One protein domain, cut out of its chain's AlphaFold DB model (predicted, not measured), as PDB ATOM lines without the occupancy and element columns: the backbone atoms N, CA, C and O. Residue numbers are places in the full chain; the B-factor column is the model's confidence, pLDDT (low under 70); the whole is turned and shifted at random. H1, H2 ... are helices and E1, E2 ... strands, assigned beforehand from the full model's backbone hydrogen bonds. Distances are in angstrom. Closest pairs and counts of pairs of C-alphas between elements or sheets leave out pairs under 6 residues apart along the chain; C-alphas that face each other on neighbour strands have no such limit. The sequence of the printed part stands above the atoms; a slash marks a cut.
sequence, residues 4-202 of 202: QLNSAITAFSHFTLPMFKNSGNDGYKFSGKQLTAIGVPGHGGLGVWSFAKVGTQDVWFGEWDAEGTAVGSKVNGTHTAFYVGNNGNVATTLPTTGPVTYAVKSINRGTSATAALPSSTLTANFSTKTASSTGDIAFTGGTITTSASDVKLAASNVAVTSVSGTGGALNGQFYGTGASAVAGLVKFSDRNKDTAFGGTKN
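Overview. This is residues 4 to 202 of the 202 residues of an uncharacterized protein of Erwinia rhapontici (UniProt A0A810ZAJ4). A closed barrel of eight strands, E6 to E13, makes one end of the domain, and a smaller sheet of four strands, E2 to E5, packs with E4 and E5 on the outside of the barrel wall at E12 and E13 and reaches away from it to the other end. The short helix H2 lies at the sheet's end far from the barrel, the short helix H1 grazes the sheet, and residues 4 to 11, of which 8 to 10 belong to E1, stick out. The printed part has 199 residues with two named helices and 13 named strands, in the order E1 H1 E2 H2 and then E3 to E13, and its class is mostly strand. Sheet and barrel are both antiparallel throughout; the sheet's order is E2 E3 E4 E5. The whole is compact, with a radius of gyration of the C-alphas of 16.8 A, yet elongated, spanning 53 by 33 by 30 A.

Along the chain. E1 holds residues 8 to 10, with C-alpha 8 at (11.204, -6.916, 23.617). H1 follows with residues 12 to 15, then E2 with 28 to 31 and H2 with 32 to 37. E3 holds residues 48 to 53 and is 17.2 A long, E4 59 to 65 and 20.3 A, and E5 80 to 85 and 16.8 A. The barrel begins with E6, residues 100 to 107, 22.7 A long, with C-alpha 100 at (-9.475, 15.670, 44.185). E7 holds residues 119 to 125, 19.9 A, and E8 130 to 135, 17.7 A. The three longest strands by residues are E9, 137 to 147, 24.9 A; E10, 150 to 160, 25.0 A; and E11, 165 to 175, 26.1 A. E12 holds 181 to 187, 20.3 A, and E13 195 to 201, 19.7 A, with C-alpha 201 at (-6.434, 14.966, 37.693).

Arrangement. E1 pairs with no named strand, though residues 4 to 5 pair antiparallel with its residues 8 to 9. H1 only grazes the sheet with residues 12 to 15; its closest C-alphas to E2 are those of Phe 15 and Tyr 28, 7.5 A apart. H2 is only just on the sheet, with 5 pairs of C-alphas within 10 A, and only grazes it. In H2 every O i to N i+4 pair is within hydrogen-bond range; H1 is too short for such a pair. E2 and E3 are antiparallel, with N 28 and O 51 2.7 A apart. E3, E4 and E5 form a meander, each strand the antiparallel neighbour of the one before, in two hairpins: N 48 and O 65 are 2.8 A apart, and so are N 60 and O 84. E4 has 8 pairs of C-alphas within 8 A of E13, the closest those of Gly 62 and Ala 196, 5.4 A. The closest C-alphas of E5 and E12 are those of Tyr 83 and Gly 184, 5.6 A. E6 to E13 form a second meander, with hairpins such as E6 and E7, where N 100 and O 124 are 2.8 A apart. E9 bends by 88 degrees at residue 140, E10 by 90 degrees at residue 157 and E11 by 78 degrees at residue 168. E13 and E6, antiparallel neighbours, close the ring, with N 103 and O 200 2.9 A apart.

Size, cuts and confidence. The two C-alphas farthest apart, those of Gly 39 and Thr 128, are 53.3 A apart. The printed part has no cut. The links H1 to E2, E4 to E5, E5 to E6 and E6 to E7 are long. The mean pLDDT of the printed part is 88.8, and residues 4 to 16, 23 to 24 and 110 to 114 are under 70.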
ATOM      1  N   GLN A   4       8.561  -3.679  28.677       32.88
ATOM      2  CA  GLN A   4       9.075  -4.968  28.230       32.88
ATOM      3  C   GLN A   4       7.945  -6.000  28.246       32.88
ATOM      4  O   GLN A   4       7.451  -6.382  29.303       32.88
ATOM      5  N   LEU A   5       7.553  -6.461  27.060       39.00
ATOM      6  CA  LEU A   5       6.763  -7.675  26.871       39.00
ATOM      7  C   LEU A   5       7.725  -8.739  26.343       39.00
ATOM      8  O   LEU A   5       8.234  -8.628  25.233       39.00
ATOM      9  N   ASN A   6       8.014  -9.745  27.168       37.16
ATOM     10  CA  ASN A   6       8.804 -10.922  26.793       37.16
ATOM     11  C   ASN A   6      10.198 -10.614  26.194       37.16
ATOM     12  O   ASN A   6      10.576 -11.143  25.154       37.16
ATOM     13  N   SER A   7      10.973  -9.749  26.860       34.75
ATOM     14  CA  SER A   7      12.316  -9.295  26.444       34.75
ATOM     15  C   SER A   7      12.376  -8.335  25.246       34.75
ATOM     16  O   SER A   7      13.459  -7.842  24.935       34.75
ATOM     17  N   ALA A   8      11.247  -7.966  24.632       33.38
ATOM     18  CA  ALA A   8      11.204  -6.916  23.617       33.38
ATOM     19  C   ALA A   8      11.020  -5.530  24.259       33.38
ATOM     20  O   ALA A   8      10.068  -5.302  25.004       33.38
ATOM     21  N   ILE A   9      11.921  -4.591  23.950       38.81
ATOM     22  CA  ILE A   9      11.736  -3.158  24.216       38.81
ATOM     23  C   ILE A   9      10.587  -2.688  23.317       38.81
ATOM     24  O   ILE A   9      10.798  -2.431  22.133       38.81
ATOM     25  N   THR A  10       9.365  -2.595  23.846       46.81
ATOM     26  CA  THR A  10       8.247  -2.019  23.088       46.81
ATOM     27  C   THR A  10       8.154  -0.524  23.377       46.81
ATOM     28  O   THR A  10       8.042  -0.093  24.527       46.81
ATOM     29  N   ALA A  11       8.258   0.288  22.324       54.16
ATOM     30  CA  ALA A  11       7.998   1.719  22.379       54.16
ATOM     31  C   ALA A  11       6.590   1.975  21.830       54.16
ATOM     32  O   ALA A  11       6.361   1.882  20.625       54.16
ATOM     33  N   PHE A  12       5.643   2.323  22.706       56.44
ATOM     34  CA  PHE A  12       4.270   2.658  22.301       56.44
ATOM     35  C   PHE A  12       4.211   3.856  21.337       56.44
ATOM     36  O   PHE A  12       3.273   3.958  20.553       56.44
ATOM     37  N   SER A  13       5.235   4.721  21.334       59.72
ATOM     38  CA  SER A  13       5.344   5.887  20.447       59.72
ATOM     39  C   SER A  13       5.349   5.542  18.956       59.72
ATOM     40  O   SER A  13       4.862   6.332  18.151       59.72
ATOM     41  N   HIS A  14       5.843   4.365  18.561       59.69
ATOM     42  CA  HIS A  14       5.786   3.932  17.158       59.69
ATOM     43  C   HIS A  14       4.356   3.600  16.703       59.69
ATOM     44  O   HIS A  14       4.062   3.641  15.512       59.69
ATOM     45  N   PHE A  15       3.455   3.319  17.646       63.78
ATOM     46  CA  PHE A  15       2.069   2.941  17.383       63.78
ATOM     47  C   PHE A  15       1.079   4.091  17.620       63.78
ATOM     48  O   PHE A  15      -0.125   3.900  17.476       63.78
ATOM     49  N   THR A  16       1.566   5.304  17.916       68.25
ATOM     50  CA  THR A  16       0.726   6.504  18.063       68.25
ATOM     51  C   THR A  16       0.470   7.251  16.748       68.25
ATOM     52  O   THR A  16       0.170   8.447  16.759       68.25
ATOM     53  N   LEU A  17       0.617   6.575  15.606       73.31
ATOM     54  CA  LEU A  17       0.369   7.168  14.292       73.31
ATOM     55  C   LEU A  17      -1.111   7.563  14.139       73.31
ATOM     56  O   LEU A  17      -1.981   6.843  14.638       73.31
ATOM     57  N   PRO A  18      -1.429   8.651  13.404       77.12
ATOM     58  CA  PRO A  18      -2.810   9.099  13.207       77.12
ATOM     59  C   PRO A  18      -3.745   8.006  12.680       77.12
ATOM     60  O   PRO A  18      -4.904   7.949  13.071       77.12
ATOM     61  N   MET A  19      -3.229   7.095  11.851       75.94
ATOM     62  CA  MET A  19      -4.006   6.003  11.259       75.94
ATOM     63  C   MET A  19      -4.481   4.934  12.256       75.94
ATOM     64  O   MET A  19      -5.397   4.182  11.942       75.94
ATOM     65  N   PHE A  20      -3.859   4.848  13.434       82.50
ATOM     66  CA  PHE A  20      -4.273   3.936  14.504       82.50
ATOM     67  C   PHE A  20      -5.097   4.638  15.569       82.50
ATOM     68  O   PHE A  20      -5.529   4.002  16.522       82.50
ATOM     69  N   LYS A  21      -5.302   5.948  15.453       83.62
ATOM     70  CA  LYS A  21      -6.007   6.715  16.467       83.62
ATOM     71  C   LYS A  21      -7.515   6.514  16.335       83.62
ATOM     72  O   LYS A  21      -8.044   6.474  15.227       83.62
ATOM     73  N   ASN A  22      -8.208   6.365  17.460       76.12
ATOM     74  CA  ASN A  22      -9.663   6.245  17.455       76.12
ATOM     75  C   ASN A  22     -10.328   7.573  17.053       76.12
ATOM     76  O   ASN A  22      -9.747   8.649  17.207       76.12
ATOM     77  N   SER A  23     -11.579   7.518  16.594       65.00
ATOM     78  CA  SER A  23     -12.311   8.719  16.151       65.00
ATOM     79  C   SER A  23     -12.550   9.742  17.269       65.00
ATOM     80  O   SER A  23     -12.725  10.923  16.991       65.00
ATOM     81  N   GLY A  24     -12.546   9.300  18.533       67.12
ATOM     82  CA  GLY A  24     -12.609  10.181  19.703       67.12
ATOM     83  C   GLY A  24     -11.282  10.858  20.054       67.12
ATOM     84  O   GLY A  24     -11.263  11.707  20.932       67.12
ATOM     85  N   ASN A  25     -10.181  10.503  19.381       71.25
ATOM     86  CA  ASN A  25      -8.827  11.006  19.619       71.25
ATOM     87  C   ASN A  25      -8.246  10.687  21.020       71.25
ATOM     88  O   ASN A  25      -7.203  11.235  21.392       71.25
ATOM     89  N   ASP A  26      -8.892   9.773  21.746       81.06
ATOM     90  CA  ASP A  26      -8.644   9.387  23.141       81.06
ATOM     91  C   ASP A  26      -7.748   8.141  23.276       81.06
ATOM     92  O   ASP A  26      -7.299   7.817  24.373       81.06
ATOM     93  N   GLY A  27      -7.499   7.407  22.188       86.62
ATOM     94  CA  GLY A  27      -6.729   6.165  22.221       86.62
ATOM     95  C   GLY A  27      -6.302   5.674  20.843       86.62
ATOM     96  O   GLY A  27      -6.596   6.290  19.820       86.62
ATOM     97  N   TYR A  28      -5.606   4.547  20.834       87.69
ATOM     98  CA  TYR A  28      -5.024   3.909  19.664       87.69
ATOM     99  C   TYR A  28      -5.476   2.456  19.574       87.69
ATOM    100  O   TYR A  28      -5.645   1.795  20.599       87.69
ATOM    101  N   LYS A  29      -5.642   1.953  18.354       89.06
ATOM    102  CA  LYS A  29      -5.965   0.564  18.064       89.06
ATOM    103  C   LYS A  29      -5.245   0.096  16.805       89.06
ATOM    104  O   LYS A  29      -5.315   0.755  15.770       89.06
ATOM    105  N   PHE A  30      -4.603  -1.063  16.883       87.88
ATOM    106  CA  PHE A  30      -4.011  -1.726  15.723       87.88
ATOM    107  C   PHE A  30      -4.043  -3.246  15.885       87.88
ATOM    108  O   PHE A  30      -4.258  -3.763  16.984       87.88
ATOM    109  N   SER A  31      -3.797  -3.973  14.797       90.94
ATOM    110  CA  SER A  31      -3.514  -5.406  14.864       90.94
ATOM    111  C   SER A  31      -2.266  -5.806  14.085       90.94
ATOM    112  O   SER A  31      -1.831  -5.102  13.172       90.94
ATOM    113  N   GLY A  32      -1.685  -6.954  14.430       90.19
ATOM    114  CA  GLY A  32      -0.519  -7.498  13.739       90.19
ATOM    115  C   GLY A  32      -0.768  -7.726  12.246       90.19
ATOM    116  O   GLY A  32       0.058  -7.356  11.402       90.19
ATOM    117  N   LYS A  33      -1.932  -8.275  11.881       91.25
ATOM    118  CA  LYS A  33      -2.306  -8.438  10.467       91.25
ATOM    119  C   LYS A  33      -2.567  -7.108   9.770       91.25
ATOM    120  O   LYS A  33      -2.249  -6.998   8.590       91.25
ATOM    121  N   GLN A  34      -3.074  -6.091  10.471       89.44
ATOM    122  CA  GLN A  34      -3.204  -4.744   9.909       89.44
ATOM    123  C   GLN A  34      -1.829  -4.146   9.587       89.44
ATOM    124  O   GLN A  34      -1.649  -3.602   8.501       89.44
ATOM    125  N   LEU A  35      -0.846  -4.301  10.481       86.81
ATOM    126  CA  LEU A  35       0.541  -3.878  10.240       86.81
ATOM    127  C   LEU A  35       1.149  -4.599   9.030       86.81
ATOM    128  O   LEU A  35       1.773  -3.973   8.175       86.81
ATOM    129  N   THR A  36       0.901  -5.904   8.916       86.81
ATOM    130  CA  THR A  36       1.341  -6.693   7.756       86.81
ATOM    131  C   THR A  36       0.695  -6.189   6.460       86.81
ATOM    132  O   THR A  36       1.382  -6.039   5.453       86.81
ATOM    133  N   ALA A  37      -0.604  -5.867   6.485       86.50
ATOM    134  CA  ALA A  37      -1.345  -5.379   5.322       86.50
ATOM    135  C   ALA A  37      -0.859  -4.010   4.811       86.50
ATOM    136  O   ALA A  37      -0.956  -3.744   3.617       86.50
ATOM    137  N   ILE A  38      -0.305  -3.164   5.685       84.00
ATOM    138  CA  ILE A  38       0.304  -1.875   5.307       84.00
ATOM    139  C   ILE A  38       1.815  -1.977   5.026       84.00
ATOM    140  O   ILE A  38       2.492  -0.957   4.933       84.00
ATOM    141  N   GLY A  39       2.351  -3.195   4.892       83.00
ATOM    142  CA  GLY A  39       3.736  -3.425   4.476       83.00
ATOM    143  C   GLY A  39       4.772  -3.381   5.600       83.00
ATOM    144  O   GLY A  39       5.946  -3.173   5.311       83.00
ATOM    145  N   VAL A  40       4.379  -3.587   6.863       81.69
ATOM    146  CA  VAL A  40       5.314  -3.736   7.994       81.69
ATOM    147  C   VAL A  40       5.556  -5.234   8.261       81.69
ATOM    148  O   VAL A  40       4.753  -5.878   8.946       81.69
ATOM    149  N   PRO A  41       6.630  -5.838   7.712       78.81
ATOM    150  CA  PRO A  41       6.878  -7.272   7.834       78.81
ATOM    151  C   PRO A  41       7.221  -7.690   9.272       78.81
ATOM    152  O   PRO A  41       7.670  -6.891  10.093       78.81
ATOM    153  N   GLY A  42       7.007  -8.970   9.588       82.62
ATOM    154  CA  GLY A  42       7.390  -9.570  10.875       82.62
ATOM    155  C   GLY A  42       6.463  -9.267  12.060       82.62
ATOM    156  O   GLY A  42       6.704  -9.772  13.151       82.62
ATOM    157  N   HIS A  43       5.389  -8.494  11.861       83.69
ATOM    158  CA  HIS A  43       4.495  -8.049  12.941       83.69
ATOM    159  C   HIS A  43       3.131  -8.770  12.968       83.69
ATOM    160  O   HIS A  43       2.309  -8.502  13.841       83.69
ATOM    161  N   GLY A  44       2.892  -9.730  12.065       84.75
ATOM    162  CA  GLY A  44       1.616 -10.455  11.932       84.75
ATOM    163  C   GLY A  44       1.144 -11.211  13.181       84.75
ATOM    164  O   GLY A  44      -0.047 -11.467  13.323       84.75
ATOM    165  N   GLY A  45       2.059 -11.545  14.097       88.94
ATOM    166  CA  GLY A  45       1.770 -12.261  15.344       88.94
ATOM    167  C   GLY A  45       1.527 -11.372  16.567       88.94
ATOM    168  O   GLY A  45       1.383 -11.901  17.664       88.94
ATOM    169  N   LEU A  46       1.496 -10.042  16.420       89.69
ATOM    170  CA  LEU A  46       1.378  -9.138  17.570       89.69
ATOM    171  C   LEU A  46       0.007  -9.154  18.255       89.69
ATOM    172  O   LEU A  46      -0.106  -8.636  19.360       89.69
ATOM    173  N   GLY A  47      -1.022  -9.745  17.648       93.44
ATOM    174  CA  GLY A  47      -2.383  -9.716  18.183       93.44
ATOM    175  C   GLY A  47      -3.090  -8.385  17.918       93.44
ATOM    176  O   GLY A  47      -2.683  -7.614  17.050       93.44
ATOM    177  N   VAL A  48      -4.164  -8.124  18.659       92.44
ATOM    178  CA  VAL A  48      -4.974  -6.903  18.588       92.44
ATOM    179  C   VAL A  48      -4.722  -6.075  19.839       92.44
ATOM    180  O   VAL A  48      -4.896  -6.568  20.951       92.44
ATOM    181  N   TRP A  49      -4.349  -4.816  19.650       91.25
ATOM    182  CA  TRP A  49      -4.033  -3.873  20.717       91.25
ATOM    183  C   TRP A  49      -5.031  -2.724  20.711       91.25
ATOM    184  O   TRP A  49      -5.288  -2.161  19.646       91.25
ATOM    185  N   SER A  50      -5.516  -2.332  21.889       91.62
ATOM    186  CA  SER A  50      -6.162  -1.030  22.101       91.62
ATOM    187  C   SER A  50      -5.553  -0.377  23.338       91.62
ATOM    188  O   SER A  50      -5.489  -1.013  24.384       91.62
ATOM    189  N   PHE A  51      -5.085   0.864  23.263       92.12
ATOM    190  CA  PHE A  51      -4.407   1.511  24.391       92.12
ATOM    191  C   PHE A  51      -4.484   3.033  24.318       92.12
ATOM    192  O   PHE A  51      -4.711   3.614  23.261       92.12
ATOM    193  N   ALA A  52      -4.274   3.695  25.447       91.69
ATOM    194  CA  ALA A  52      -4.299   5.143  25.557       91.69
ATOM    195  C   ALA A  52      -3.240   5.639  26.545       91.69
ATOM    196  O   ALA A  52      -2.811   4.919  27.451       91.69
ATOM    197  N   LYS A  53      -2.815   6.888  26.341       91.44
ATOM    198  CA  LYS A  53      -1.898   7.608  27.228       91.44
ATOM    199  C   LYS A  53      -2.702   8.430  28.230       91.44
ATOM    200  O   LYS A  53      -3.702   9.044  27.864       91.44
ATOM    201  N   VAL A  54      -2.250   8.493  29.477       92.50
ATOM    202  CA  VAL A  54      -2.872   9.330  30.507       92.50
ATOM    203  C   VAL A  54      -2.341  10.759  30.405       92.50
ATOM    204  O   VAL A  54      -1.261  11.081  30.904       92.50
ATOM    205  N   GLY A  55      -3.106  11.627  29.741       88.38
ATOM    206  CA  GLY A  55      -2.727  13.024  29.533       88.38
ATOM    207  C   GLY A  55      -1.351  13.153  28.880       88.38
ATOM    208  O   GLY A  55      -1.061  12.536  27.854       88.38
ATOM    209  N   THR A  56      -0.473  13.947  29.492       86.88
ATOM    210  CA  THR A  56       0.911  14.140  29.033       86.88
ATOM    211  C   THR A  56       1.906  13.159  29.667       86.88
ATOM    212  O   THR A  56       3.028  13.028  29.165       86.88
ATOM    213  N   GLN A  57       1.495  12.421  30.704       85.12
ATOM    214  CA  GLN A  57       2.348  11.544  31.512       85.12
ATOM    215  C   GLN A  57       2.742  10.276  30.751       85.12
ATOM    216  O   GLN A  57       1.943   9.744  29.989       85.12
ATOM    217  N   ASP A  58       3.946   9.740  30.983       88.44
ATOM    218  CA  ASP A  58       4.365   8.425  30.456       88.44
ATOM    219  C   ASP A  58       3.710   7.278  31.247       88.44
ATOM    220  O   ASP A  58       4.362   6.475  31.914       88.44
ATOM    221  N   VAL A  59       2.381   7.286  31.231       91.81
ATOM    222  CA  VAL A  59       1.485   6.334  31.872       91.81
ATOM    223  C   VAL A  59       0.486   5.907  30.807       91.81
ATOM    224  O   VAL A  59      -0.117   6.744  30.131       91.81
ATOM    225  N   TRP A  60       0.326   4.604  30.651       93.25
ATOM    226  CA  TRP A  60      -0.436   3.979  29.585       93.25
ATOM    227  C   TRP A  60      -1.349   2.911  30.161       93.25
ATOM    228  O   TRP A  60      -1.015   2.250  31.143       93.25
ATOM    229  N   PHE A  61      -2.495   2.725  29.529       95.00
ATOM    230  CA  PHE A  61      -3.451   1.681  29.871       95.00
ATOM    231  C   PHE A  61      -4.082   1.141  28.599       95.00
ATOM    232  O   PHE A  61      -4.140   1.836  27.583       95.00
ATOM    233  N   GLY A  62      -4.537  -0.102  28.634       94.56
ATOM    234  CA  GLY A  62      -5.106  -0.720  27.455       94.56
ATOM    235  C   GLY A  62      -5.358  -2.202  27.610       94.56
ATOM    236  O   GLY A  62      -5.430  -2.748  28.708       94.56
ATOM    237  N   GLU A  63      -5.488  -2.846  26.469       93.75
ATOM    238  CA  GLU A  63      -5.795  -4.252  26.337       93.75
ATOM    239  C   GLU A  63      -5.021  -4.893  25.190       93.75
ATOM    240  O   GLU A  63      -4.586  -4.238  24.235       93.75
ATOM    241  N   TRP A  64      -4.933  -6.211  25.276       94.44
ATOM    242  CA  TRP A  64      -4.438  -7.079  24.235       94.44
ATOM    243  C   TRP A  64      -5.330  -8.308  24.083       94.44
ATOM    244  O   TRP A  64      -5.806  -8.875  25.068       94.44
ATOM    245  N   ASP A  65      -5.491  -8.759  22.845       94.44
ATOM    246  CA  ASP A  65      -6.127 -10.023  22.501       94.44
ATOM    247  C   ASP A  65      -5.310 -10.743  21.418       94.44
ATOM    248  O   ASP A  65      -4.739 -10.101  20.534       94.44
ATOM    249  N   ALA A  66      -5.297 -12.078  21.416       94.56
ATOM    250  CA  ALA A  66      -4.801 -12.808  20.258       94.56
ATOM    251  C   ALA A  66      -5.684 -12.495  19.041       94.56
ATOM    252  O   ALA A  66      -6.906 -12.345  19.154       94.56
ATOM    253  N   GLU A  67      -5.054 -12.404  17.872       93.94
ATOM    254  CA  GLU A  67      -5.750 -12.085  16.630       93.94
ATOM    255  C   GLU A  67      -6.268 -13.360  15.953       93.94
ATOM    256  O   GLU A  67      -5.528 -14.326  15.765       93.94
ATOM    257  N   GLY A  68      -7.556 -13.363  15.601       93.62
ATOM    258  CA  GLY A  68      -8.216 -14.467  14.906       93.62
ATOM    259  C   GLY A  68      -7.897 -14.495  13.411       93.62
ATOM    260  O   GLY A  68      -6.941 -13.883  12.940       93.62
ATOM    261  N   THR A  69      -8.696 -15.212  12.619       91.81
ATOM    262  CA  THR A  69      -8.479 -15.351  11.166       91.81
ATOM    263  C   THR A  69      -8.671 -14.034  10.413       91.81
ATOM    264  O   THR A  69      -7.818 -13.683   9.595       91.81
ATOM    265  N   ALA A  70      -9.725 -13.284  10.732       92.44
ATOM    266  CA  ALA A  70      -9.996 -11.974  10.152       92.44
ATOM    267  C   ALA A  70      -9.100 -10.884  10.767       92.44
ATOM    268  O   ALA A  70      -8.788 -10.927  11.961       92.44
ATOM    269  N   VAL A  71      -8.708  -9.891   9.964       90.25
ATOM    270  CA  VAL A  71      -7.890  -8.755  10.421       90.25
ATOM    271  C   VAL A  71      -8.625  -7.994  11.526       90.25
ATOM    272  O   VAL A  71      -9.792  -7.638  11.377       90.25
ATOM    273  N   GLY A  72      -7.954  -7.776  12.653       89.12
ATOM    274  CA  GLY A  72      -8.489  -7.095  13.830       89.12
ATOM    275  C   GLY A  72      -9.486  -7.921  14.646       89.12
ATOM    276  O   GLY A  72      -9.990  -7.423  15.656       89.12
ATOM    277  N   SER A  73      -9.780  -9.166  14.249       91.81
ATOM    278  CA  SER A  73     -10.655 -10.046  15.030       91.81
ATOM    279  C   SER A  73      -9.960 -10.529  16.296       91.81
ATOM    280  O   SER A  73      -8.775 -10.849  16.286       91.81
ATOM    281  N   LYS A  74     -10.708 -10.598  17.394       92.00
ATOM    282  CA  LYS A  74     -10.182 -10.949  18.713       92.00
ATOM    283  C   LYS A  74     -10.616 -12.357  19.096       92.00
ATOM    284  O   LYS A  74     -11.812 -12.646  19.112       92.00
ATOM    285  N   VAL A  75      -9.673 -13.211  19.478       91.62
ATOM    286  CA  VAL A  75      -9.970 -14.567  19.968       91.62
ATOM    287  C   VAL A  75     -10.564 -14.487  21.373       91.62
ATOM    288  O   VAL A  75     -10.108 -13.703  22.208       91.62
ATOM    289  N   ASN A  76     -11.637 -15.231  21.636       88.19
ATOM    290  CA  ASN A  76     -12.268 -15.242  22.954       88.19
ATOM    291  C   ASN A  76     -11.347 -15.894  23.992       88.19
ATOM    292  O   ASN A  76     -10.661 -16.866  23.688       88.19
ATOM    293  N   GLY A  77     -11.336 -15.375  25.219       87.44
ATOM    294  CA  GLY A  77     -10.566 -15.987  26.297       87.44
ATOM    295  C   GLY A  77      -9.053 -15.805  26.182       87.44
ATOM    296  O   GLY A  77      -8.334 -16.482  26.902       87.44
ATOM    297  N   THR A  78      -8.556 -14.891  25.341       92.75
ATOM    298  CA  THR A  78      -7.139 -14.463  25.306       92.75
ATOM    299  C   THR A  78      -6.930 -13.059  25.874       92.75
ATOM    300  O   THR A  78      -5.841 -12.511  25.761       92.75
ATOM    301  N   HIS A  79      -7.982 -12.465  26.435       94.00
ATOM    302  CA  HIS A  79      -8.022 -11.056  26.796       94.00
ATOM    303  C   HIS A  79      -7.130 -10.678  27.964       94.00
ATOM    304  O   HIS A  79      -7.276 -11.223  29.060       94.00
ATOM    305  N   THR A  80      -6.277  -9.686  27.759       94.62
ATOM    306  CA  THR A  80      -5.394  -9.155  28.789       94.62
ATOM    307  C   THR A  80      -5.560  -7.647  28.881       94.62
ATOM    308  O   THR A  80      -5.139  -6.932  27.979       94.62
ATOM    309  N   ALA A  81      -6.109  -7.160  29.992       95.38
ATOM    310  CA  ALA A  81      -6.048  -5.750  30.361       95.38
ATOM    311  C   ALA A  81      -4.689  -5.420  31.003       95.38
ATOM    312  O   ALA A  81      -4.127  -6.231  31.745       95.38
ATOM    313  N   PHE A  82      -4.164  -4.224  30.746       95.25
ATOM    314  CA  PHE A  82      -2.889  -3.769  31.291       95.25
ATOM    315  C   PHE A  82      -2.886  -2.275  31.612       95.25
ATOM    316  O   PHE A  82      -3.635  -1.478  31.047       95.25
ATOM    317  N   TYR A  83      -1.971  -1.896  32.498       95.62
ATOM    318  CA  TYR A  83      -1.544  -0.520  32.703       95.62
ATOM    319  C   TYR A  83      -0.057  -0.508  33.058       95.62
ATOM    320  O   TYR A  83       0.469  -1.475  33.610       95.62
ATOM    321  N   VAL A  84       0.634   0.570  32.709       92.50
ATOM    322  CA  VAL A  84       2.064   0.742  32.964       92.50
ATOM    323  C   VAL A  84       2.381   2.220  33.114       92.50
ATOM    324  O   VAL A  84       1.817   3.060  32.421       92.50
ATOM    325  N   GLY A  85       3.297   2.553  34.010       88.50
ATOM    326  CA  GLY A  85       3.748   3.920  34.199       88.50
ATOM    327  C   GLY A  85       4.888   3.986  35.195       88.50
ATOM    328  O   GLY A  85       5.135   3.034  35.935       88.50
ATOM    329  N   ASN A  86       5.584   5.119  35.217       84.19
ATOM    330  CA  ASN A  86       6.568   5.394  36.254       84.19
ATOM    331  C   ASN A  86       5.938   6.193  37.392       84.19
ATOM    332  O   ASN A  86       5.381   7.270  37.174       84.19
ATOM    333  N   ASN A  87       6.092   5.688  38.613       78.31
ATOM    334  CA  ASN A  87       5.586   6.314  39.832       78.31
ATOM    335  C   ASN A  87       6.142   7.727  40.041       78.31
ATOM    336  O   ASN A  87       5.440   8.607  40.542       78.31
ATOM    337  N   GLY A  88       7.400   7.957  39.648       80.75
ATOM    338  CA  GLY A  88       8.089   9.218  39.903       80.75
ATOM    339  C   GLY A  88       8.157   9.526  41.403       80.75
ATOM    340  O   GLY A  88       8.594   8.698  42.196       80.75
ATOM    341  N   ASN A  89       7.715  10.722  41.789       82.00
ATOM    342  CA  ASN A  89       7.719  11.255  43.159       82.00
ATOM    343  C   ASN A  89       6.307  11.337  43.782       82.00
ATOM    344  O   ASN A  89       6.068  12.146  44.682       82.00
ATOM    345  N   VAL A  90       5.346  10.550  43.284       89.62
ATOM    346  CA  VAL A  90       3.930  10.666  43.676       89.62
ATOM    347  C   VAL A  90       3.725  10.582  45.192       89.62
ATOM    348  O   VAL A  90       3.019  11.410  45.763       89.62
ATOM    349  N   ALA A  91       4.409   9.656  45.869       87.06
ATOM    350  CA  ALA A  91       4.249   9.426  47.305       87.06
ATOM    351  C   ALA A  91       4.624  10.638  48.179       87.06
ATOM    352  O   ALA A  91       4.033  10.826  49.239       87.06
ATOM    353  N   THR A  92       5.569  11.479  47.743       89.94
ATOM    354  CA  THR A  92       6.039  12.647  48.514       89.94
ATOM    355  C   THR A  92       5.329  13.943  48.138       89.94
ATOM    356  O   THR A  92       5.643  14.995  48.683       89.94
ATOM    357  N   THR A  93       4.408  13.896  47.175       93.94
ATOM    358  CA  THR A  93       3.753  15.086  46.615       93.94
ATOM    359  C   THR A  93       2.234  14.957  46.614       93.94
ATOM    360  O   THR A  93       1.558  15.640  45.850       93.94
ATOM    361  N   LEU A  94       1.674  14.081  47.454       95.50
ATOM    362  CA  LEU A  94       0.232  13.862  47.513       95.50
ATOM    363  C   LEU A  94      -0.532  15.143  47.898       95.50
ATOM    364  O   LEU A  94      -0.092  15.872  48.790       95.50
ATOM    365  N   PRO A  95      -1.692  15.409  47.270       94.31
ATOM    366  CA  PRO A  95      -2.585  16.481  47.699       94.31
ATOM    367  C   PRO A  95      -2.983  16.314  49.168       94.31
ATOM    368  O   PRO A  95      -3.403  15.234  49.578       94.31
ATOM    369  N   THR A  96      -2.882  17.388  49.950       92.31
ATOM    370  CA  THR A  96      -3.187  17.379  51.392       92.31
ATOM    371  C   THR A  96      -4.541  18.006  51.726       92.31
ATOM    372  O   THR A  96      -5.076  17.787  52.815       92.31
ATOM    373  N   THR A  97      -5.121  18.768  50.795       89.50
ATOM    374  CA  THR A  97      -6.357  19.528  51.000       89.50
ATOM    375  C   THR A  97      -7.518  18.937  50.210       89.50
ATOM    376  O   THR A  97      -7.595  19.110  48.994       89.50
ATOM    377  N   GLY A  98      -8.445  18.307  50.930       91.88
ATOM    378  CA  GLY A  98      -9.719  17.826  50.396       91.88
ATOM    379  C   GLY A  98      -9.607  16.715  49.339       91.88
ATOM    380  O   GLY A  98      -8.513  16.309  48.943       91.88
ATOM    381  N   PRO A  99     -10.755  16.183  48.890       97.06
ATOM    382  CA  PRO A  99     -10.795  15.269  47.761       97.06
ATOM    383  C   PRO A  99     -10.414  15.976  46.455       97.06
ATOM    384  O   PRO A  99     -10.783  17.126  46.228       97.06
ATOM    385  N   VAL A 100      -9.744  15.253  45.566       98.12
ATOM    386  CA  VAL A 100      -9.475  15.670  44.185       98.12
ATOM    387  C   VAL A 100     -10.197  14.742  43.217       98.12
ATOM    388  O   VAL A 100     -10.520  13.604  43.568       98.12
ATOM    389  N   THR A 101     -10.450  15.216  41.999       98.50
ATOM    390  CA  THR A 101     -11.158  14.438  40.977       98.50
ATOM    391  C   THR A 101     -10.269  14.142  39.779       98.50
ATOM    392  O   THR A 101      -9.342  14.895  39.485       98.50
ATOM    393  N   TYR A 102     -10.555  13.036  39.097       98.62
ATOM    394  CA  TYR A 102      -9.878  12.610  37.881       98.62
ATOM    395  C   TYR A 102     -10.905  12.328  36.792       98.62
ATOM    396  O   TYR A 102     -11.870  11.597  37.028       98.62
ATOM    397  N   ALA A 103     -10.656  12.845  35.592       98.06
ATOM    398  CA  ALA A 103     -11.343  12.420  34.383       98.06
ATOM    399  C   ALA A 103     -10.736  11.092  33.915       98.06
ATOM    400  O   ALA A 103      -9.609  11.052  33.419       98.06
ATOM    401  N   VAL A 104     -11.466   9.995  34.111       98.12
ATOM    402  CA  VAL A 104     -11.020   8.631  33.809       98.12
ATOM    403  C   VAL A 104     -11.655   8.149  32.510       98.12
ATOM    404  O   VAL A 104     -12.841   8.370  32.269       98.12
ATOM    405  N   LYS A 105     -10.866   7.458  31.690       96.19
ATOM    406  CA  LYS A 105     -11.304   6.724  30.503       96.19
ATOM    407  C   LYS A 105     -11.063   5.229  30.687       96.19
ATOM    408  O   LYS A 105     -10.100   4.845  31.354       96.19
ATOM    409  N   SER A 106     -11.914   4.403  30.088       95.56
ATOM    410  CA  SER A 106     -11.838   2.940  30.167       95.56
ATOM    411  C   SER A 106     -11.683   2.283  28.790       95.56
ATOM    412  O   SER A 106     -12.143   2.803  27.773       95.56
ATOM    413  N   ILE A 107     -10.998   1.138  28.759       94.75
ATOM    414  CA  ILE A 107     -10.796   0.300  27.571       94.75
ATOM    415  C   ILE A 107     -11.101  -1.157  27.934       94.75
ATOM    416  O   ILE A 107     -10.561  -1.689  28.906       94.75
ATOM    417  N   ASN A 108     -11.935  -1.797  27.116       92.69
ATOM    418  CA  ASN A 108     -12.237  -3.227  27.138       92.69
ATOM    419  C   ASN A 108     -12.535  -3.729  25.708       92.69
ATOM    420  O   ASN A 108     -12.685  -2.941  24.774       92.69
ATOM    421  N   ARG A 109     -12.675  -5.049  25.530       84.56
ATOM    422  CA  ARG A 109     -12.941  -5.724  24.260       84.56
ATOM    423  C   ARG A 109     -14.062  -5.105  23.434       84.56
ATOM    424  O   ARG A 109     -13.969  -5.144  22.206       84.56
ATOM    425  N   GLY A 110     -15.098  -4.587  24.096       66.94
ATOM    426  CA  GLY A 110     -16.254  -3.927  23.480       66.94
ATOM    427  C   GLY A 110     -16.022  -2.469  23.064       66.94
ATOM    428  O   GLY A 110     -16.869  -1.885  22.388       66.94
ATOM    429  N   THR A 111     -14.886  -1.869  23.422       67.62
ATOM    430  CA  THR A 111     -14.528  -0.507  23.030       67.62
ATOM    431  C   THR A 111     -14.316  -0.450  21.515       67.62
ATOM    432  O   THR A 111     -13.372  -1.021  20.952       67.62
ATOM    433  N   SER A 112     -15.229   0.238  20.828       59.09
ATOM    434  CA  SER A 112     -15.130   0.427  19.384       59.09
ATOM    435  C   SER A 112     -13.895   1.252  19.025       59.09
ATOM    436  O   SER A 112     -13.586   2.252  19.670       59.09
ATOM    437  N   ALA A 113     -13.243   0.882  17.919       54.69
ATOM    438  CA  ALA A 113     -12.176   1.679  17.309       54.69
ATOM    439  C   ALA A 113     -12.659   3.076  16.878       54.69
ATOM    440  O   ALA A 113     -11.856   3.979  16.667       54.69
ATOM    441  N   THR A 114     -13.972   3.238  16.711       57.12
ATOM    442  CA  THR A 114     -14.596   4.425  16.124       57.12
ATOM    443  C   THR A 114     -15.361   5.284  17.126       57.12
ATOM    444  O   THR A 114     -15.929   6.299  16.737       57.12
ATOM    445  N   ALA A 115     -15.395   4.903  18.407       72.56
ATOM    446  CA  ALA A 115     -16.111   5.639  19.445       72.56
ATOM    447  C   ALA A 115     -15.141   6.300  20.432       72.56
ATOM    448  O   ALA A 115     -14.013   5.841  20.629       72.56
ATOM    449  N   ALA A 116     -15.600   7.383  21.063       84.50
ATOM    450  CA  ALA A 116     -14.925   7.939  22.228       84.50
ATOM    451  C   ALA A 116     -14.879   6.900  23.356       84.50
ATOM    452  O   ALA A 116     -15.788   6.075  23.491       84.50
ATOM    453  N   LEU A 117     -13.822   6.943  24.168       91.38
ATOM    454  CA  LEU A 117     -13.701   6.025  25.296       91.38
ATOM    455  C   LEU A 117     -14.759   6.365  26.361       91.38
ATOM    456  O   LEU A 117     -14.939   7.562  26.650       91.38
ATOM    457  N   PRO A 118     -15.429   5.358  26.963       93.69
ATOM    458  CA  PRO A 118     -16.336   5.586  28.081       93.69
ATOM    459  C   PRO A 118     -15.625   6.325  29.217       93.69
ATOM    460  O   PRO A 118     -14.419   6.163  29.424       93.69
ATOM    461  N   SER A 119     -16.364   7.180  29.921       95.19
ATOM    462  CA  SER A 119     -15.813   8.088  30.925       95.19
ATOM    463  C   SER A 119     -16.318   7.790  32.331       95.19
ATOM    464  O   SER A 119     -17.430   7.305  32.537       95.19
ATOM    465  N   SER A 120     -15.478   8.089  33.316       98.38
ATOM    466  CA  SER A 120     -15.801   8.045  34.743       98.38
ATOM    467  C   SER A 120     -15.181   9.239  35.461       98.38
ATOM    468  O   SER A 120     -14.193   9.809  34.991       98.38
ATOM    469  N   THR A 121     -15.726   9.581  36.621       98.75
ATOM    470  CA  THR A 121     -15.140  10.551  37.545       98.75
ATOM    471  C   THR A 121     -14.697   9.813  38.795       98.75
ATOM    472  O   THR A 121     -15.532   9.386  39.592       98.75
ATOM    473  N   LEU A 122     -13.382   9.683  38.976       98.88
ATOM    474  CA  LEU A 122     -12.799   9.171  40.214       98.88
ATOM    475  C   LEU A 122     -12.585  10.337  41.174       98.88
ATOM    476  O   LEU A 122     -11.901  11.298  40.836       98.88
ATOM    477  N   THR A 123     -13.095  10.212  42.390       98.75
ATOM    478  CA  THR A 123     -12.812  11.110  43.508       98.75
ATOM    479  C   THR A 123     -11.878  10.400  44.477       98.75
ATOM    480  O   THR A 123     -12.190   9.306  44.946       98.75
ATOM    481  N   ALA A 124     -10.742  11.018  44.795       98.50
ATOM    482  CA  ALA A 124      -9.742  10.487  45.715       98.50
ATOM    483  C   ALA A 124      -9.474  11.488  46.838       98.50
ATOM    484  O   ALA A 124      -9.188  12.656  46.582       98.50
ATOM    485  N   ASN A 125      -9.523  11.027  48.082       97.94
ATOM    486  CA  ASN A 125      -9.097  11.792  49.243       97.94
ATOM    487  C   ASN A 125      -7.891  11.095  49.874       97.94
ATOM    488  O   ASN A 125      -8.019  10.075  50.551       97.94
ATOM    489  N   PHE A 126      -6.707  11.656  49.635       97.31
ATOM    490  CA  PHE A 126      -5.442  11.095  50.111       97.31
ATOM    491  C   PHE A 126      -5.270  11.232  51.628       97.31
ATOM    492  O   PHE A 126      -4.650  10.368  52.245       97.31
ATOM    493  N   SER A 127      -5.875  12.255  52.242       95.56
ATOM    494  CA  SER A 127      -5.827  12.484  53.691       95.56
ATOM    495  C   SER A 127      -6.662  11.456  54.455       95.56
ATOM    496  O   SER A 127      -6.209  10.919  55.463       95.56
ATOM    497  N   THR A 128      -7.859  11.127  53.957       96.75
ATOM    498  CA  THR A 128      -8.719  10.084  54.550       96.75
ATOM    499  C   THR A 128      -8.471   8.695  53.969       96.75
ATOM    500  O   THR A 128      -9.070   7.733  54.439       96.75
ATOM    501  N   LYS A 129      -7.588   8.574  52.970       97.69
ATOM    502  CA  LYS A 129      -7.242   7.322  52.275       97.69
ATOM    503  C   LYS A 129      -8.440   6.618  51.631       97.69
ATOM    504  O   LYS A 129      -8.478   5.389  51.551       97.69
ATOM    505  N   THR A 130      -9.407   7.392  51.153       98.25
ATOM    506  CA  THR A 130     -10.645   6.879  50.556       98.25
ATOM    507  C   THR A 130     -10.804   7.325  49.111       98.25
ATOM    508  O   THR A 130     -10.299   8.370  48.698       98.25
ATOM    509  N   ALA A 131     -11.530   6.527  48.333       98.62
ATOM    510  CA  ALA A 131     -11.870   6.831  46.954       98.62
ATOM    511  C   ALA A 131     -13.279   6.346  46.588       98.62
ATOM    512  O   ALA A 131     -13.820   5.411  47.179       98.62
ATOM    513  N   SER A 132     -13.861   6.961  45.568       98.75
ATOM    514  CA  SER A 132     -15.132   6.556  44.962       98.75
ATOM    515  C   SER A 132     -15.139   6.936  43.490       98.75
ATOM    516  O   SER A 132     -14.486   7.908  43.118       98.75
ATOM    517  N   SER A 133     -15.909   6.236  42.666       98.81
ATOM    518  CA  SER A 133     -16.052   6.571  41.249       98.81
ATOM    519  C   SER A 133     -17.501   6.488  40.795       98.81
ATOM    520  O   SER A 133     -18.262   5.644  41.276       98.81
ATOM    521  N   THR A 134     -17.868   7.354  39.856       98.62
ATOM    522  CA  THR A 134     -19.151   7.345  39.139       98.62
ATOM    523  C   THR A 134     -18.914   7.384  37.628       98.62
ATOM    524  O   THR A 134     -17.846   7.792  37.175       98.62
ATOM    525  N   GLY A 135     -19.906   6.975  36.834       98.19
ATOM    526  CA  GLY A 135     -19.796   6.871  35.375       98.19
ATOM    527  C   GLY A 135     -19.650   5.422  34.925       98.19
ATOM    528  O   GLY A 135     -20.307   4.544  35.484       98.19
ATOM    529  N   ASP A 136     -18.816   5.172  33.913       97.56
ATOM    530  CA  ASP A 136     -18.616   3.824  33.376       97.56
ATOM    531  C   ASP A 136     -18.120   2.847  34.447       97.56
ATOM    532  O   ASP A 136     -18.737   1.806  34.646       97.56
ATOM    533  N   ILE A 137     -17.061   3.222  35.172       98.50
ATOM    534  CA  ILE A 137     -16.520   2.516  36.330       98.50
ATOM    535  C   ILE A 137     -17.120   3.139  37.590       98.50
ATOM    536  O   ILE A 137     -16.796   4.276  37.952       98.50
ATOM    537  N   ALA A 138     -17.960   2.381  38.287       98.75
ATOM    538  CA  ALA A 138     -18.652   2.833  39.485       98.75
ATOM    539  C   ALA A 138     -18.281   1.982  40.705       98.75
ATOM    540  O   ALA A 138     -18.322   0.750  40.659       98.75
ATOM    541  N   PHE A 139     -17.934   2.647  41.806       98.75
ATOM    542  CA  PHE A 139     -17.720   2.016  43.108       98.75
ATOM    543  C   PHE A 139     -17.782   3.040  44.244       98.75
ATOM    544  O   PHE A 139     -17.497   4.228  44.066       98.75
ATOM    545  N   THR A 140     -18.076   2.553  45.444       97.94
ATOM    546  CA  THR A 140     -17.961   3.297  46.702       97.94
ATOM    547  C   THR A 140     -16.995   2.574  47.640       97.94
ATOM    548  O   THR A 140     -16.747   1.380  47.484       97.94
ATOM    549  N   GLY A 141     -16.406   3.299  48.595       95.44
ATOM    550  CA  GLY A 141     -15.541   2.690  49.614       95.44
ATOM    551  C   GLY A 141     -14.200   2.157  49.095       95.44
ATOM    552  O   GLY A 141     -13.654   1.218  49.666       95.44
ATOM    553  N   GLY A 142     -13.656   2.738  48.021       98.44
ATOM    554  CA  GLY A 142     -12.290   2.451  47.594       98.44
ATOM    555  C   GLY A 142     -11.268   2.923  48.627       98.44
ATOM    556  O   GLY A 142     -11.508   3.865  49.384       98.44
ATOM    557  N   THR A 143     -10.110   2.275  48.637       98.62
ATOM    558  CA  THR A 143      -9.019   2.519  49.581       98.62
ATOM    559  C   THR A 143      -7.774   2.995  48.852       98.62
ATOM    560  O   THR A 143      -7.481   2.558  47.736       98.62
ATOM    561  N   ILE A 144      -7.038   3.896  49.499       98.56
ATOM    562  CA  ILE A 144      -5.750   4.390  49.019       98.56
ATOM    563  C   ILE A 144      -4.676   3.970  50.014       98.56
ATOM    564  O   ILE A 144      -4.768   4.255  51.208       98.56
ATOM    565  N   THR A 145      -3.637   3.297  49.533       97.69
ATOM    566  CA  THR A 145      -2.515   2.862  50.372       97.69
ATOM    567  C   THR A 145      -1.206   3.380  49.810       97.69
ATOM    568  O   THR A 145      -1.006   3.397  48.602       97.69
ATOM    569  N   THR A 146      -0.307   3.805  50.693       94.50
ATOM    570  CA  THR A 146       1.033   4.256  50.309       94.50
ATOM    571  C   THR A 146       2.045   3.258  50.844       94.50
ATOM    572  O   THR A 146       1.992   2.883  52.016       94.50
ATOM    573  N   SER A 147       2.952   2.789  49.996       89.12
ATOM    574  CA  SER A 147       4.020   1.857  50.364       89.12
ATOM    575  C   SER A 147       5.270   2.202  49.568       89.12
ATOM    576  O   SER A 147       5.291   2.054  48.351       89.12
ATOM    577  N   ALA A 148       6.309   2.684  50.255       86.88
ATOM    578  CA  ALA A 148       7.477   3.287  49.612       86.88
ATOM    579  C   ALA A 148       7.063   4.380  48.603       86.88
ATOM    580  O   ALA A 148       6.416   5.352  48.992       86.88
ATOM    581  N   SER A 149       7.422   4.235  47.326       85.44
ATOM    582  CA  SER A 149       7.047   5.161  46.252       85.44
ATOM    583  C   SER A 149       5.690   4.851  45.607       85.44
ATOM    584  O   SER A 149       5.208   5.658  44.811       85.44
ATOM    585  N   ASP A 150       5.063   3.720  45.942       89.94
ATOM    586  CA  ASP A 150       3.762   3.333  45.403       89.94
ATOM    587  C   ASP A 150       2.626   4.016  46.163       89.94
ATOM    588  O   ASP A 150       2.571   3.978  47.393       89.94
ATOM    589  N   VAL A 151       1.660   4.554  45.420       97.00
ATOM    590  CA  VAL A 151       0.373   5.016  45.954       97.00
ATOM    591  C   VAL A 151      -0.718   4.248  45.220       97.00
ATOM    592  O   VAL A 151      -1.029   4.538  44.067       97.00
ATOM    593  N   LYS A 152      -1.258   3.218  45.865       97.88
ATOM    594  CA  LYS A 152      -2.165   2.232  45.273       97.88
ATOM    595  C   LYS A 152      -3.619   2.586  45.534       97.88
ATOM    596  O   LYS A 152      -3.953   3.112  46.594       97.88
ATOM    597  N   LEU A 153      -4.470   2.239  44.579       98.62
ATOM    598  CA  LEU A 153      -5.922   2.332  44.638       98.62
ATOM    599  C   LEU A 153      -6.502   0.919  44.574       98.62
ATOM    600  O   LEU A 153      -6.189   0.170  43.649       98.62
ATOM    601  N   ALA A 154      -7.372   0.570  45.515       98.69
ATOM    602  CA  ALA A 154      -8.084  -0.702  45.496       98.69
ATOM    603  C   ALA A 154      -9.566  -0.511  45.820       98.69
ATOM    604  O   ALA A 154      -9.919   0.286  46.689       98.69
ATOM    605  N   ALA A 155     -10.436  -1.259  45.146       98.69
ATOM    606  CA  ALA A 155     -11.861  -1.312  45.456       98.69
ATOM    607  C   ALA A 155     -12.439  -2.696  45.132       98.69
ATOM    608  O   ALA A 155     -11.919  -3.422  44.284       98.69
ATOM    609  N   SER A 156     -13.530  -3.052  45.798       98.50
ATOM    610  CA  SER A 156     -14.294  -4.281  45.551       98.50
ATOM    611  C   SER A 156     -15.730  -3.932  45.176       98.50
ATOM    612  O   SER A 156     -16.154  -2.790  45.352       98.50
ATOM    613  N   ASN A 157     -16.482  -4.914  44.671       98.19
ATOM    614  CA  ASN A 157     -17.856  -4.724  44.196       98.19
ATOM    615  C   ASN A 157     -17.974  -3.631  43.119       98.19
ATOM    616  O   ASN A 157     -18.967  -2.911  43.052       98.19
ATOM    617  N   VAL A 158     -16.948  -3.511  42.274       98.75
ATOM    618  CA  VAL A 158     -16.892  -2.505  41.211       98.75
ATOM    619  C   VAL A 158     -17.813  -2.908  40.063       98.75
ATOM    620  O   VAL A 158     -17.844  -4.073  39.654       98.75
ATOM    621  N   ALA A 159     -18.559  -1.943  39.533       98.44
ATOM    622  CA  ALA A 159     -19.351  -2.105  38.323       98.44
ATOM    623  C   ALA A 159     -18.671  -1.405  37.142       98.44
ATOM    624  O   ALA A 159     -18.098  -0.329  37.307       98.44
ATOM    625  N   VAL A 160     -18.754  -2.015  35.958       97.75
ATOM    626  CA  VAL A 160     -18.343  -1.408  34.688       97.75
ATOM    627  C   VAL A 160     -19.493  -1.522  33.689       97.75
ATOM    628  O   VAL A 160     -19.835  -2.617  33.233       97.75
ATOM    629  N   THR A 161     -20.112  -0.387  33.370       95.94
ATOM    630  CA  THR A 161     -21.368  -0.317  32.608       95.94
ATOM    631  C   THR A 161     -21.190  -0.776  31.163       95.94
ATOM    632  O   THR A 161     -21.958  -1.612  30.684       95.94
ATOM    633  N   SER A 162     -20.143  -0.301  30.490       93.00
ATOM    634  CA  SER A 162     -19.836  -0.584  29.080       93.00
ATOM    635  C   SER A 162     -19.668  -2.070  28.759       93.00
ATOM    636  O   SER A 162     -19.821  -2.469  27.606       93.00
ATOM    637  N   VAL A 163     -19.404  -2.899  29.772       93.06
ATOM    638  CA  VAL A 163     -19.187  -4.349  29.636       93.06
ATOM    639  C   VAL A 163     -20.226  -5.174  30.393       93.06
ATOM    640  O   VAL A 163     -20.116  -6.401  30.463       93.06
ATOM    641  N   SER A 164     -21.230  -4.518  30.993       94.94
ATOM    642  CA  SER A 164     -22.194  -5.159  31.896       94.94
ATOM    643  C   SER A 164     -21.484  -6.025  32.952       94.94
ATOM    644  O   SER A 164     -21.800  -7.205  33.155       94.94
ATOM    645  N   GLY A 165     -20.435  -5.460  33.553       95.56
ATOM    646  CA  GLY A 165     -19.625  -6.077  34.597       95.56
ATOM    647  C   GLY A 165     -20.084  -5.616  35.973       95.56
ATOM    648  O   GLY A 165     -20.257  -4.422  36.204       95.56
ATOM    649  N   THR A 166     -20.263  -6.552  36.900       97.44
ATOM    650  CA  THR A 166     -20.587  -6.281  38.308       97.44
ATOM    651  C   THR A 166     -19.740  -7.171  39.214       97.44
ATOM    652  O   THR A 166     -19.246  -8.213  38.781       97.44
ATOM    653  N   GLY A 167     -19.536  -6.753  40.467       98.00
ATOM    654  CA  GLY A 167     -18.754  -7.536  41.431       98.00
ATOM    655  C   GLY A 167     -17.246  -7.556  41.151       98.00
ATOM    656  O   GLY A 167     -16.550  -8.448  41.629       98.00
ATOM    657  N   GLY A 168     -16.734  -6.607  40.365       98.44
ATOM    658  CA  GLY A 168     -15.331  -6.556  39.974       98.44
ATOM    659  C   GLY A 168     -14.394  -6.156  41.115       98.44
ATOM    660  O   GLY A 168     -14.792  -5.488  42.076       98.44
ATOM    661  N   ALA A 169     -13.126  -6.536  40.978       98.75
ATOM    662  CA  ALA A 169     -12.036  -6.130  41.857       98.75
ATOM    663  C   ALA A 169     -11.122  -5.142  41.127       98.75
ATOM    664  O   ALA A 169     -10.510  -5.478  40.112       98.75
ATOM    665  N   LEU A 170     -11.021  -3.922  41.643       98.69
ATOM    666  CA  LEU A 170     -10.173  -2.877  41.089       98.69
ATOM    667  C   LEU A 170      -8.807  -2.883  41.767       98.69
ATOM    668  O   LEU A 170      -8.717  -2.870  42.996       98.69
ATOM    669  N   ASN A 171      -7.756  -2.834  40.950       98.25
ATOM    670  CA  ASN A 171      -6.391  -2.554  41.379       98.25
ATOM    671  C   ASN A 171      -5.783  -1.495  40.457       98.25
ATOM    672  O   ASN A 171      -5.787  -1.644  39.233       98.25
ATOM    673  N   GLY A 172      -5.263  -0.426  41.041       97.81
ATOM    674  CA  GLY A 172      -4.655   0.673  40.315       97.81
ATOM    675  C   GLY A 172      -3.636   1.426  41.149       97.81
ATOM    676  O   GLY A 172      -3.306   1.058  42.278       97.81
ATOM    677  N   GLN A 173      -3.124   2.496  40.565       97.19
ATOM    678  CA  GLN A 173      -2.023   3.268  41.107       97.19
ATOM    679  C   GLN A 173      -2.098   4.720  40.644       97.19
ATOM    680  O   GLN A 173      -2.542   5.009  39.530       97.19
ATOM    681  N   PHE A 174      -1.666   5.629  41.513       97.69
ATOM    682  CA  PHE A 174      -1.469   7.036  41.201       97.69
ATOM    683  C   PHE A 174      -0.026   7.290  40.760       97.69
ATOM    684  O   PHE A 174       0.907   6.629  41.217       97.69
ATOM    685  N   TYR A 175       0.149   8.278  39.889       95.62
ATOM    686  CA  TYR A 175       1.412   8.607  39.238       95.62
ATOM    687  C   TYR A 175       1.635  10.119  39.197       95.62
ATOM    688  O   TYR A 175       0.686  10.906  39.149       95.62
ATOM    689  N   GLY A 176       2.908  10.508  39.118       93.19
ATOM    690  CA  GLY A 176       3.331  11.887  38.893       93.19
ATOM    691  C   GLY A 176       3.220  12.806  40.108       93.19
ATOM    692  O   GLY A 176       2.534  12.513  41.090       93.19
ATOM    693  N   THR A 177       3.893  13.954  40.011       93.06
ATOM    694  CA  THR A 177       3.845  15.018  41.019       93.06
ATOM    695  C   THR A 177       2.398  15.420  41.297       93.06
ATOM    696  O   THR A 177       1.642  15.686  40.361       93.06
ATOM    697  N   GLY A 178       1.995  15.496  42.566       94.56
ATOM    698  CA  GLY A 178       0.633  15.919  42.906       94.56
ATOM    699  C   GLY A 178      -0.429  14.840  42.701       94.56
ATOM    700  O   GLY A 178      -1.616  15.186  42.694       94.56
ATOM    701  N   ALA A 179      -0.012  13.583  42.480       95.94
ATOM    702  CA  ALA A 179      -0.858  12.507  41.969       95.94
ATOM    703  C   ALA A 179      -1.634  12.964  40.725       95.94
ATOM    704  O   ALA A 179      -2.858  12.891  40.685       95.94
ATOM    705  N   SER A 180      -0.936  13.515  39.728       96.00
ATOM    706  CA  SER A 180      -1.552  14.106  38.531       96.00
ATOM    707  C   SER A 180      -2.207  13.086  37.594       96.00
ATOM    708  O   SER A 180      -3.025  13.464  36.753       96.00
ATOM    709  N   ALA A 181      -1.886  11.801  37.745       97.12
ATOM    710  CA  ALA A 181      -2.448  10.714  36.957       97.12
ATOM    711  C   ALA A 181      -2.837   9.512  37.826       97.12
ATOM    712  O   ALA A 181      -2.270   9.283  38.894       97.12
ATOM    713  N   VAL A 182      -3.778   8.716  37.330       98.12
ATOM    714  CA  VAL A 182      -4.165   7.410  37.871       98.12
ATOM    715  C   VAL A 182      -4.293   6.414  36.719       98.12
ATOM    716  O   VAL A 182      -4.744   6.787  35.638       98.12
ATOM    717  N   ALA A 183      -3.899   5.161  36.927       98.38
ATOM    718  CA  ALA A 183      -4.167   4.071  35.992       98.38
ATOM    719  C   ALA A 183      -4.319   2.740  36.729       98.38
ATOM    720  O   ALA A 183      -3.790   2.565  37.828       98.38
ATOM    721  N   GLY A 184      -5.045   1.803  36.137       98.38
ATOM    722  CA  GLY A 184      -5.324   0.521  36.763       98.38
ATOM    723  C   GLY A 184      -6.182  -0.383  35.896       98.38
ATOM    724  O   GLY A 184      -6.347  -0.160  34.695       98.38
ATOM    725  N   LEU A 185      -6.741  -1.406  36.527       98.06
ATOM    726  CA  LEU A 185      -7.694  -2.316  35.911       98.06
ATOM    727  C   LEU A 185      -8.774  -2.767  36.900       98.06
ATOM    728  O   LEU A 185      -8.562  -2.779  38.116       98.06
ATOM    729  N   VAL A 186      -9.926  -3.157  36.365       98.62
ATOM    730  CA  VAL A 186     -10.991  -3.877  37.068       98.62
ATOM    731  C   VAL A 186     -11.003  -5.307  36.546       98.62
ATOM    732  O   VAL A 186     -11.125  -5.505  35.339       98.62
ATOM    733  N   LYS A 187     -10.864  -6.290  37.441       98.06
ATOM    734  CA  LYS A 187     -10.953  -7.720  37.123       98.06
ATOM    735  C   LYS A 187     -12.322  -8.275  37.449       98.06
ATOM    736  O   LYS A 187     -12.861  -7.987  38.519       98.06
ATOM    737  N   PHE A 188     -12.823  -9.129  36.573       97.38
ATOM    738  CA  PHE A 188     -14.058  -9.876  36.765       97.38
ATOM    739  C   PHE A 188     -13.793 -11.383  36.730       97.38
ATOM    740  O   PHE A 188     -12.711 -11.841  36.372       97.38
ATOM    741  N   SER A 189     -14.799 -12.174  37.110       95.88
ATOM    742  CA  SER A 189     -14.759 -13.630  36.926       95.88
ATOM    743  C   SER A 189     -14.709 -14.012  35.443       95.88
ATOM    744  O   SER A 189     -13.992 -14.933  35.060       95.88
ATOM    745  N   ASP A 190     -15.439 -13.275  34.600       93.31
ATOM    746  CA  ASP A 190     -15.290 -13.321  33.150       93.31
ATOM    747  C   ASP A 190     -14.182 -12.363  32.717       93.31
ATOM    748  O   ASP A 190     -14.394 -11.154  32.612       93.31
ATOM    749  N   ARG A 191     -13.009 -12.925  32.412       91.50
ATOM    750  CA  ARG A 191     -11.845 -12.156  31.959       91.50
ATOM    751  C   ARG A 191     -12.126 -11.287  30.738       91.50
ATOM    752  O   ARG A 191     -11.426 -10.310  30.534       91.50
ATOM    753  N   ASN A 192     -13.113 -11.608  29.898       91.44
ATOM    754  CA  ASN A 192     -13.424 -10.776  28.732       91.44
ATOM    755  C   ASN A 192     -14.032  -9.423  29.117       91.44
ATOM    756  O   ASN A 192     -14.103  -8.536  28.268       91.44
ATOM    757  N   LYS A 193     -14.461  -9.272  30.373       94.12
ATOM    758  CA  LYS A 193     -14.951  -8.023  30.953       94.12
ATOM    759  C   LYS A 193     -13.872  -7.253  31.703       94.12
ATOM    760  O   LYS A 193     -14.176  -6.171  32.196       94.12
ATOM    761  N   ASP A 194     -12.652  -7.787  31.822       96.31
ATOM    762  CA  ASP A 194     -11.561  -7.056  32.464       96.31
ATOM    763  C   ASP A 194     -11.363  -5.719  31.742       96.31
ATOM    764  O   ASP A 194     -11.303  -5.653  30.516       96.31
ATOM    765  N   THR A 195     -11.297  -4.636  32.505       97.69
ATOM    766  CA  THR A 195     -11.324  -3.282  31.945       97.69
ATOM    767  C   THR A 195     -10.133  -2.508  32.463       97.69
ATOM    768  O   THR A 195      -9.993  -2.323  33.671       97.69
ATOM    769  N   ALA A 196      -9.279  -2.036  31.559       98.12
ATOM    770  CA  ALA A 196      -8.203  -1.116  31.898       98.12
ATOM    771  C   ALA A 196      -8.736   0.315  31.979       98.12
ATOM    772  O   ALA A 196      -9.665   0.686  31.259       98.12
ATOM    773  N   PHE A 197      -8.126   1.138  32.824       98.19
ATOM    774  CA  PHE A 197      -8.483   2.545  32.937       98.19
ATOM    775  C   PHE A 197      -7.270   3.434  33.170       98.19
ATOM    776  O   PHE A 197      -6.256   3.016  33.733       98.19
ATOM    777  N   GLY A 198      -7.416   4.695  32.783       97.94
ATOM    778  CA  GLY A 198      -6.455   5.746  33.067       97.94
ATOM    779  C   GLY A 198      -7.120   7.113  33.071       97.94
ATOM    780  O   GLY A 198      -8.097   7.338  32.357       97.94
ATOM    781  N   GLY A 199      -6.621   8.026  33.898       97.62
ATOM    782  CA  GLY A 199      -7.230   9.339  34.055       97.62
ATOM    783  C   GLY A 199      -6.295  10.410  34.582       97.62
ATOM    784  O   GLY A 199      -5.351  10.137  35.327       97.62
ATOM    785  N   THR A 200      -6.573  11.643  34.181       97.56
ATOM    786  CA  THR A 200      -5.844  12.840  34.606       97.56
ATOM    787  C   THR A 200      -6.610  13.554  35.697       97.56
ATOM    788  O   THR A 200      -7.836  13.637  35.645       97.56
ATOM    789  N   LYS A 201      -5.877  14.087  36.669       97.19
ATOM    790  CA  LYS A 201      -6.434  14.966  37.693       97.19
ATOM    791  C   LYS A 201      -7.020  16.227  37.038       97.19
ATOM    792  O   LYS A 201      -6.385  16.770  36.132       97.19
ATOM    793  N   ASN A 202      -8.204  16.646  37.487       93.25
ATOM    794  CA  ASN A 202      -8.853  17.899  37.081       93.25
ATOM    795  C   ASN A 202      -8.239  19.118  37.780       93.25
ATOM    796  O   ASN A 202      -7.748  18.961  38.925       93.25
TER     797      ASN A 202